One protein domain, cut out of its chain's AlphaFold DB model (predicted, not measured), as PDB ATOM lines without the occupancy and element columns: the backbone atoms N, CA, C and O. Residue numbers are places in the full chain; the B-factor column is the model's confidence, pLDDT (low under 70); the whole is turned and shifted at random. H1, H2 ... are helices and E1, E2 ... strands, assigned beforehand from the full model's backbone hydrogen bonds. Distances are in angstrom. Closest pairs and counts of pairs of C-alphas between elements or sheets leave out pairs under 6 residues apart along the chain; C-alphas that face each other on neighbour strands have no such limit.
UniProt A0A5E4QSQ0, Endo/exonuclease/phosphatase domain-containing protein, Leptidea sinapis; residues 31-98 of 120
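AT A GLANCE: This is residues 31 to 98 of the 120 residues of the protein "Endo/exonuclease/phosphatase domain-containing protein" of Leptidea sinapis (UniProt A0A5E4QSQ0). With little regular structure, the domain is a two-stranded antiparallel ribbon, E1 and E2, and one helix, H1, joined by long loops; residues 75 to 76 pair briefly beside E2. The printed part has 68 residues with E1, H1 and E2 in chain order; its class is mixed, helices and strands, and these elements hold only 26 residues. It is compact, with a radius of gyration of the C-alphas of 11.8 A, and rounded, spanning 35 by 31 by 20 A.

IN THESE COORDINATES: E1, residues 31 to 35, begins at C-alpha (-39.390, 9.349, 46.800) and is 13.7 A long. E2, residues 89 to 93, also 13.7 A, ends at (-39.824, 10.474, 42.335). H1, residues 56 to 71, is 22.7 A long.

HOW THE PARTS SIT: E1 and E2 are antiparallel neighbours at 170 degrees, with N 32 and O 92 within hydrogen-bond range at 2.8 A. Residues 75 to 76 pair antiparallel with residues 92 to 93 of E2, and residues 41 to 42 with 49 to 50. In H1 every O i to N i+4 pair is within hydrogen-bond range.

THE WHOLE: The farthest C-alphas, Ile 56 and Asp 98, are 36.6 A apart. The printed part has no cut. Both links are long, 20 and 17 residues. No printed residue is under pLDDT 70.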
ATOM      1  N   LEU A  31     -40.816   9.252  47.090       91.12
ATOM      2  CA  LEU A  31     -39.390   9.349  46.800       91.12
ATOM      3  C   LEU A  31     -38.741   8.008  47.152       91.12
ATOM      4  O   LEU A  31     -38.734   7.604  48.315       91.12
ATOM      5  N   LEU A  32     -38.184   7.328  46.154       90.12
ATOM      6  CA  LEU A  32     -37.398   6.114  46.341       90.12
ATOM      7  C   LEU A  32     -35.930   6.437  46.106       90.12
ATOM      8  O   LEU A  32     -35.563   6.887  45.027       90.12
ATOM      9  N   CYS A  33     -35.090   6.161  47.096       89.06
ATOM     10  CA  CYS A  33     -33.645   6.331  47.003       89.06
ATOM     11  C   CYS A  33     -32.974   5.048  47.478       89.06
ATOM     12  O   CYS A  33     -33.268   4.574  48.577       89.06
ATOM     13  N   GLY A  34     -32.049   4.506  46.697       86.56
ATOM     14  CA  GLY A  34     -31.271   3.359  47.148       86.56
ATOM     15  C   GLY A  34     -30.243   2.881  46.140       86.56
ATOM     16  O   GLY A  34     -30.267   3.274  44.977       86.56
ATOM     17  N   ASP A  35     -29.360   2.002  46.606       84.62
ATOM     18  CA  ASP A  35     -28.483   1.205  45.754       84.62
ATOM     19  C   ASP A  35     -29.278   0.003  45.237       84.62
ATOM     20  O   ASP A  35     -29.519  -0.970  45.958       84.62
ATOM     21  N   PHE A  36     -29.741   0.090  43.991       80.62
ATOM     22  CA  PHE A  36     -30.504  -0.992  43.372       80.62
ATOM     23  C   PHE A  36     -29.583  -2.117  42.889       80.62
ATOM     24  O   PHE A  36     -30.034  -3.252  42.745       80.62
ATOM     25  N   ASN A  37     -28.304  -1.811  42.628       76.81
ATOM     26  CA  ASN A  37     -27.305  -2.741  42.108       76.81
ATOM     27  C   ASN A  37     -27.856  -3.663  40.997       76.81
ATOM     28  O   ASN A  37     -27.681  -4.884  41.025       76.81
ATOM     29  N   LEU A  38     -28.561  -3.077  40.020       81.38
ATOM     30  CA  LEU A  38     -29.106  -3.788  38.859       81.38
ATOM     31  C   LEU A  38     -28.201  -3.554  37.637       81.38
ATOM     32  O   LEU A  38     -28.504  -2.702  36.802       81.38
ATOM     33  N   PRO A  39     -27.104  -4.320  37.460       74.94
ATOM     34  CA  PRO A  39     -26.178  -4.156  36.330       74.94
ATOM     35  C   PRO A  39     -26.794  -4.543  34.975       74.94
ATOM     36  O   PRO A  39     -26.163  -4.411  33.927       74.94
ATOM     37  N   HIS A  40     -28.014  -5.075  34.994       77.88
ATOM     38  CA  HIS A  40     -28.790  -5.431  33.812       77.88
ATOM     39  C   HIS A  40     -29.797  -4.348  33.438       77.88
ATOM     40  O   HIS A  40     -30.617  -4.571  32.559       77.88
ATOM     41  N   MET A  41     -29.732  -3.191  34.086       84.81
ATOM     42  CA  MET A  41     -30.519  -2.020  33.748       84.81
ATOM     43  C   MET A  41     -29.594  -0.951  33.184       84.81
ATOM     44  O   MET A  41     -28.495  -0.714  33.686       84.81
ATOM     45  N   LYS A  42     -30.037  -0.318  32.107       84.44
ATOM     46  CA  LYS A  42     -29.469   0.913  31.586       84.44
ATOM     47  C   LYS A  42     -30.307   2.056  32.131       84.44
ATOM     48  O   LYS A  42     -31.407   2.324  31.657       84.44
ATOM     49  N   TRP A  43     -29.739   2.730  33.112       84.88
ATOM     50  CA  TRP A  43     -30.298   3.931  33.707       84.88
ATOM     51  C   TRP A  43     -29.860   5.140  32.882       84.88
ATOM     52  O   TRP A  43     -28.661   5.414  32.780       84.88
ATOM     53  N   SER A  44     -30.792   5.849  32.253       79.25
ATOM     54  CA  SER A  44     -30.461   7.016  31.435       79.25
ATOM     55  C   SER A  44     -31.545   8.082  31.504       79.25
ATOM     56  O   SER A  44     -32.697   7.767  31.770       79.25
ATOM     57  N   GLN A  45     -31.164   9.336  31.236       71.12
ATOM     58  CA  GLN A  45     -32.094  10.473  31.199       71.12
ATOM     59  C   GLN A  45     -33.193  10.317  30.157       71.12
ATOM     60  O   GLN A  45     -34.270  10.872  30.313       71.12
ATOM     61  N   GLN A  46     -32.889   9.612  29.070       73.94
ATOM     62  CA  GLN A  46     -33.815   9.442  27.959       73.94
ATOM     63  C   GLN A  46     -34.798   8.315  28.249       73.94
ATOM     64  O   GLN A  46     -35.988   8.457  28.002       73.94
ATOM     65  N   GLU A  47     -34.283   7.193  28.747       77.56
ATOM     66  CA  GLU A  47     -35.076   5.992  28.965       77.56
ATOM     67  C   GLU A  47     -34.370   5.044  29.937       77.56
ATOM     68  O   GLU A  47     -33.178   4.731  29.788       77.56
ATOM     69  N   VAL A  48     -35.124   4.543  30.911       82.44
ATOM     70  CA  VAL A  48     -34.704   3.394  31.707       82.44
ATOM     71  C   VAL A  48     -35.049   2.136  30.927       82.44
ATOM     72  O   VAL A  48     -36.208   1.892  30.617       82.44
ATOM     73  N   SER A  49     -34.046   1.326  30.605       83.44
ATOM     74  CA  SER A  49     -34.244   0.133  29.779       83.44
ATOM     75  C   SER A  49     -33.476  -1.062  30.309       83.44
ATOM     76  O   SER A  49     -32.441  -0.941  30.964       83.44
ATOM     77  N   GLN A  50     -33.968  -2.251  29.999       85.06
ATOM     78  CA  GLN A  50     -33.295  -3.487  30.350       85.06
ATOM     79  C   GLN A  50     -32.147  -3.788  29.369       85.06
ATOM     80  O   GLN A  50     -32.302  -3.778  28.148       85.06
ATOM     81  N   LEU A  51     -30.984  -4.150  29.901       81.19
ATOM     82  CA  LEU A  51     -29.912  -4.809  29.166       81.19
ATOM     83  C   LEU A  51     -30.200  -6.316  29.134       81.19
ATOM     84  O   LEU A  51     -30.389  -6.931  30.182       81.19
ATOM     85  N   LYS A  52     -30.170  -6.938  27.948       78.12
ATOM     86  CA  LYS A  52     -30.300  -8.401  27.762       78.12
ATOM     87  C   LYS A  52     -29.076  -9.151  28.308       78.12
ATOM     88  O   LYS A  52     -28.272  -9.705  27.559       78.12
ATOM     89  N   LYS A  53     -28.880  -9.092  29.621       76.81
ATOM     90  CA  LYS A  53     -27.757  -9.643  30.380       76.81
ATOM     91  C   LYS A  53     -28.305 -10.273  31.666       76.81
ATOM     92  O   LYS A  53     -29.321  -9.828  32.186       76.81
ATOM     93  N   GLY A  54     -27.607 -11.274  32.201       79.06
ATOM     94  CA  GLY A  54     -28.002 -11.955  33.442       79.06
ATOM     95  C   GLY A  54     -28.983 -13.113  33.233       79.06
ATOM     96  O   GLY A  54     -29.284 -13.499  32.103       79.06
ATOM     97  N   SER A  55     -29.454 -13.700  34.335       85.44
ATOM     98  CA  SER A  55     -30.386 -14.833  34.314       85.44
ATOM     99  C   SER A  55     -31.787 -14.408  33.864       85.44
ATOM    100  O   SER A  55     -32.200 -13.278  34.109       85.44
ATOM    101  N   ILE A  56     -32.548 -15.326  33.255       86.62
ATOM    102  CA  ILE A  56     -33.929 -15.058  32.801       86.62
ATOM    103  C   ILE A  56     -34.803 -14.554  33.959       86.62
ATOM    104  O   ILE A  56     -35.553 -13.603  33.793       86.62
ATOM    105  N   GLY A  57     -34.664 -15.134  35.155       86.94
ATOM    106  CA  GLY A  57     -35.433 -14.693  36.325       86.94
ATOM    107  C   GLY A  57     -35.151 -13.242  36.721       86.94
ATOM    108  O   GLY A  57     -36.073 -12.510  37.060       86.94
ATOM    109  N   LEU A  58     -33.892 -12.803  36.636       86.19
ATOM    110  CA  LEU A  58     -33.520 -11.419  36.932       86.19
ATOM    111  C   LEU A  58     -33.967 -10.456  35.830       86.19
ATOM    112  O   LEU A  58     -34.389  -9.343  36.119       86.19
ATOM    113  N   GLN A  59     -33.910 -10.904  34.578       86.50
ATOM    114  CA  GLN A  59     -34.440 -10.171  33.436       86.50
ATOM    115  C   GLN A  59     -35.951  -9.931  33.576       86.50
ATOM    116  O   GLN A  59     -36.395  -8.798  33.446       86.50
ATOM    117  N   ASN A  60     -36.719 -10.963  33.930       88.81
ATOM    118  CA  ASN A  60     -38.161 -10.844  34.153       88.81
ATOM    119  C   ASN A  60     -38.485  -9.912  35.329       88.81
ATOM    120  O   ASN A  60     -39.332  -9.039  35.191       88.81
ATOM    121  N   ALA A  61     -37.771 -10.044  36.449       89.00
ATOM    122  CA  ALA A  61     -37.960  -9.160  37.600       89.00
ATOM    123  C   ALA A  61     -37.635  -7.690  37.266       89.00
ATOM    124  O   ALA A  61     -38.269  -6.779  37.785       89.00
ATOM    125  N   ALA A  62     -36.663  -7.445  36.384       88.50
ATOM    126  CA  ALA A  62     -36.333  -6.101  35.924       88.50
ATOM    127  C   ALA A  62     -37.432  -5.492  35.034       88.50
ATOM    128  O   ALA A  62     -37.715  -4.304  35.159       88.50
ATOM    129  N   ILE A  63     -38.067  -6.297  34.173       89.19
ATOM    130  CA  ILE A  63     -39.234  -5.873  33.380       89.19
ATOM    131  C   ILE A  63     -40.392  -5.514  34.313       89.19
ATOM    132  O   ILE A  63     -40.954  -4.433  34.206       89.19
ATOM    133  N   GLU A  64     -40.692  -6.373  35.285       91.12
ATOM    134  CA  GLU A  64     -41.782  -6.124  36.232       91.12
ATOM    135  C   GLU A  64     -41.528  -4.874  37.092       91.12
ATOM    136  O   GLU A  64     -42.443  -4.102  37.374       91.12
ATOM    137  N   PHE A  65     -40.266  -4.618  37.450       90.50
ATOM    138  CA  PHE A  65     -39.880  -3.367  38.094       90.50
ATOM    139  C   PHE A  65     -40.160  -2.146  37.205       90.50
ATOM    140  O   PHE A  65     -40.704  -1.160  37.700       90.50
ATOM    141  N   LEU A  66     -39.818  -2.207  35.911       89.00
ATOM    142  CA  LEU A  66     -40.099  -1.133  34.950       89.00
ATOM    143  C   LEU A  66     -41.599  -0.874  34.788       89.00
ATOM    144  O   LEU A  66     -42.005   0.284  34.708       89.00
ATOM    145  N   ASP A  67     -42.413  -1.929  34.778       90.50
ATOM    146  CA  ASP A  67     -43.866  -1.805  34.663       90.50
ATOM    147  C   ASP A  67     -44.450  -1.074  35.878       90.50
ATOM    148  O   ASP A  67     -45.189  -0.101  35.723       90.50
ATOM    149  N   VAL A  68     -44.070  -1.478  37.095       89.81
ATOM    150  CA  VAL A  68     -44.517  -0.808  38.331       89.81
ATOM    151  C   VAL A  68     -44.025   0.634  38.386       89.81
ATOM    152  O   VAL A  68     -44.796   1.531  38.721       89.81
ATOM    153  N   TYR A  69     -42.769   0.867  38.014       87.38
ATOM    154  CA  TYR A  69     -42.185   2.199  37.903       87.38
ATOM    155  C   TYR A  69     -42.993   3.103  36.960       87.38
ATOM    156  O   TYR A  69     -43.362   4.216  37.337       87.38
ATOM    157  N   SER A  70     -43.336   2.599  35.773       87.62
ATOM    158  CA  SER A  70     -44.102   3.347  34.777       87.62
ATOM    159  C   SER A  70     -45.539   3.609  35.227       87.62
ATOM    160  O   SER A  70     -46.041   4.712  35.024       87.62
ATOM    161  N   ILE A  71     -46.209   2.624  35.831       87.38
ATOM    162  CA  ILE A  71     -47.590   2.766  36.326       87.38
ATOM    163  C   ILE A  71     -47.658   3.783  37.468       87.38
ATOM    164  O   ILE A  71     -48.622   4.538  37.569       87.38
ATOM    165  N   ALA A  72     -46.630   3.821  38.313       86.81
ATOM    166  CA  ALA A  72     -46.538   4.729  39.449       86.81
ATOM    167  C   ALA A  72     -46.201   6.179  39.067       86.81
ATOM    168  O   ALA A  72     -46.154   7.035  39.952       86.81
ATOM    169  N   GLY A  73     -45.915   6.457  37.788       89.38
ATOM    170  CA  GLY A  73     -45.448   7.770  37.343       89.38
ATOM    171  C   GLY A  73     -44.124   8.177  37.991       89.38
ATOM    172  O   GLY A  73     -43.881   9.362  38.201       89.38
ATOM    173  N   LEU A  74     -43.294   7.205  38.374       89.31
ATOM    174  CA  LEU A  74     -41.982   7.482  38.934       89.31
ATOM    175  C   LEU A  74     -41.046   7.931  37.808       89.31
ATOM    176  O   LEU A  74     -41.007   7.324  36.743       89.31
ATOM    177  N   GLU A  75     -40.266   8.973  38.065       89.69
ATOM    178  CA  GLU A  75     -39.223   9.476  37.176       89.69
ATOM    179  C   GLU A  75     -37.858   9.351  37.846       89.69
ATOM    180  O   GLU A  75     -37.717   9.592  39.043       89.69
ATOM    181  N   GLN A  76     -36.832   8.977  37.083       88.25
ATOM    182  CA  GLN A  76     -35.457   8.925  37.562       88.25
ATOM    183  C   GLN A  76     -34.840  10.327  37.579       88.25
ATOM    184  O   GLN A  76     -34.855  11.028  36.572       88.25
ATOM    185  N   TYR A  77     -34.201  10.698  38.688       86.56
ATOM    186  CA  TYR A  77     -33.611  12.029  38.865       86.56
ATOM    187  C   TYR A  77     -32.074  12.036  38.837       86.56
ATOM    188  O   TYR A  77     -31.456  13.010  38.407       86.56
ATOM    189  N   ASN A  78     -31.402  10.962  39.246       82.69
ATOM    190  CA  ASN A  78     -29.938  10.926  39.294       82.69
ATOM    191  C   ASN A  78     -29.332  10.089  38.158       82.69
ATOM    192  O   ASN A  78     -29.821   9.022  37.823       82.69
ATOM    193  N   PHE A  79     -28.212  10.540  37.591       75.19
ATOM    194  CA  PHE A  79     -27.548   9.871  36.454       75.19
ATOM    195  C   PHE A  79     -26.033   9.766  36.642       75.19
ATOM    196  O   PHE A  79     -25.265   9.712  35.683       75.19
ATOM    197  N   LEU A  80     -25.590   9.800  37.900       76.31
ATOM    198  CA  LEU A  80     -24.183   9.682  38.247       76.31
ATOM    199  C   LEU A  80     -23.733   8.240  38.040       76.31
ATOM    200  O   LEU A  80     -24.039   7.351  38.831       76.31
ATOM    201  N   ALA A  81     -22.986   8.033  36.963       77.31
ATOM    202  CA  ALA A  81     -22.326   6.771  36.710       77.31
ATOM    203  C   ALA A  81     -21.034   6.659  37.533       77.31
ATOM    204  O   ALA A  81     -20.316   7.639  37.744       77.31
ATOM    205  N   ASN A  82     -20.710   5.441  37.959       77.75
ATOM    206  CA  ASN A  82     -19.416   5.116  38.539       77.75
ATOM    207  C   ASN A  82     -18.301   5.116  37.472       77.75
ATOM    208  O   ASN A  82     -18.537   5.325  36.282       77.75
ATOM    209  N   THR A  83     -17.063   4.832  37.886       78.06
ATOM    210  CA  THR A  83     -15.889   4.780  36.992       78.06
ATOM    211  C   THR A  83     -15.987   3.725  35.886       78.06
ATOM    212  O   THR A  83     -15.233   3.787  34.920       78.06
ATOM    213  N   ALA A  84     -16.913   2.772  36.006       78.00
ATOM    214  CA  ALA A  84     -17.210   1.752  35.006       78.00
ATOM    215  C   ALA A  84     -18.442   2.099  34.148       78.00
ATOM    216  O   ALA A  84     -18.984   1.222  33.479       78.00
ATOM    217  N   HIS A  85     -18.893   3.358  34.176       75.25
ATOM    218  CA  HIS A  85     -20.059   3.857  33.447       75.25
ATOM    219  C   HIS A  85     -21.391   3.177  33.815       75.25
ATOM    220  O   HIS A  85     -22.314   3.151  33.005       75.25
ATOM    221  N   ASN A  86     -21.516   2.658  35.044       76.25
ATOM    222  CA  ASN A  86     -22.770   2.105  35.562       76.25
ATOM    223  C   ASN A  86     -23.373   3.030  36.623       76.25
ATOM    224  O   ASN A  86     -22.667   3.465  37.532       76.25
ATOM    225  N   THR A  87     -24.676   3.272  36.547       81.69
ATOM    226  CA  THR A  87     -25.451   3.902  37.626       81.69
ATOM    227  C   THR A  87     -25.947   2.793  38.556       81.69
ATOM    228  O   THR A  87     -26.535   1.824  38.079       81.69
ATOM    229  N   LEU A  88     -25.650   2.886  39.853       80.88
ATOM    230  CA  LEU A  88     -25.996   1.855  40.848       80.88
ATOM    231  C   LEU A  88     -27.021   2.389  41.845       80.88
ATOM    232  O   LEU A  88     -28.088   1.801  42.026       80.88
ATOM    233  N   ASP A  89     -26.708   3.551  42.410       83.44
ATOM    234  CA  ASP A  89     -27.635   4.335  43.201       83.44
ATOM    235  C   ASP A  89     -28.649   4.993  42.280       83.44
ATOM    236  O   ASP A  89     -28.274   5.614  41.280       83.44
ATOM    237  N   VAL A  90     -29.926   4.881  42.616       86.69
ATOM    238  CA  VAL A  90     -31.014   5.451  41.826       86.69
ATOM    239  C   VAL A  90     -31.994   6.178  42.738       86.69
ATOM    240  O   VAL A  90     -32.285   5.740  43.853       86.69
ATOM    241  N   ILE A  91     -32.461   7.324  42.259       89.00
ATOM    242  CA  ILE A  91     -33.443   8.197  42.880       89.00
ATOM    243  C   ILE A  91     -34.622   8.270  41.925       89.00
ATOM    244  O   ILE A  91     -34.460   8.723  40.789       89.00
ATOM    245  N   PHE A  92     -35.787   7.860  42.410       89.56
ATOM    246  CA  PHE A  92     -37.049   7.949  41.697       89.56
ATOM    247  C   PHE A  92     -38.032   8.827  42.453       89.56
ATOM    248  O   PHE A  92     -38.136   8.717  43.674       89.56
ATOM    249  N   CYS A  93     -38.778   9.661  41.737       91.81
ATOM    250  CA  CYS A  93     -39.824  10.474  42.335       91.81
ATOM    251  C   CYS A  93     -41.014  10.627  41.392       91.81
ATOM    252  O   CYS A  93     -40.818  10.745  40.189       91.81
ATOM    253  N   ASN A  94     -42.233  10.630  41.933       91.94
ATOM    254  CA  ASN A  94     -43.451  10.954  41.178       91.94
ATOM    255  C   ASN A  94     -43.831  12.445  41.275       91.94
ATOM    256  O   ASN A  94     -44.900  12.852  40.828       91.94
ATOM    257  N   LEU A  95     -42.956  13.260  41.872       91.31
ATOM    258  CA  LEU A  95     -43.051  14.711  41.880       91.31
ATOM    259  C   LEU A  95     -41.994  15.308  40.969       91.31
ATOM    260  O   LEU A  95     -40.846  14.869  40.972       91.31
ATOM    261  N   GLN A  96     -42.371  16.395  40.302       86.81
ATOM    262  CA  GLN A  96     -41.412  17.274  39.656       86.81
ATOM    263  C   GLN A  96     -40.538  17.940  40.728       86.81
ATOM    264  O   GLN A  96     -41.034  18.724  41.540       86.81
ATOM    265  N   ILE A  97     -39.242  17.618  40.738       84.75
ATOM    266  CA  ILE A  97     -38.276  18.172  41.697       84.75
ATOM    267  C   ILE A  97     -37.076  18.814  40.996       84.75
ATOM    268  O   ILE A  97     -36.560  18.306  40.001       84.75
ATOM    269  N   ASP A  98     -36.584  19.912  41.567       83.38
ATOM    270  CA  ASP A  98     -35.355  20.562  41.116       83.38
ATOM    271  C   ASP A  98     -34.136  19.977  41.837       83.38
ATOM    272  O   ASP A  98     -34.020  20.025  43.065       83.38
TER     273      ASP A  98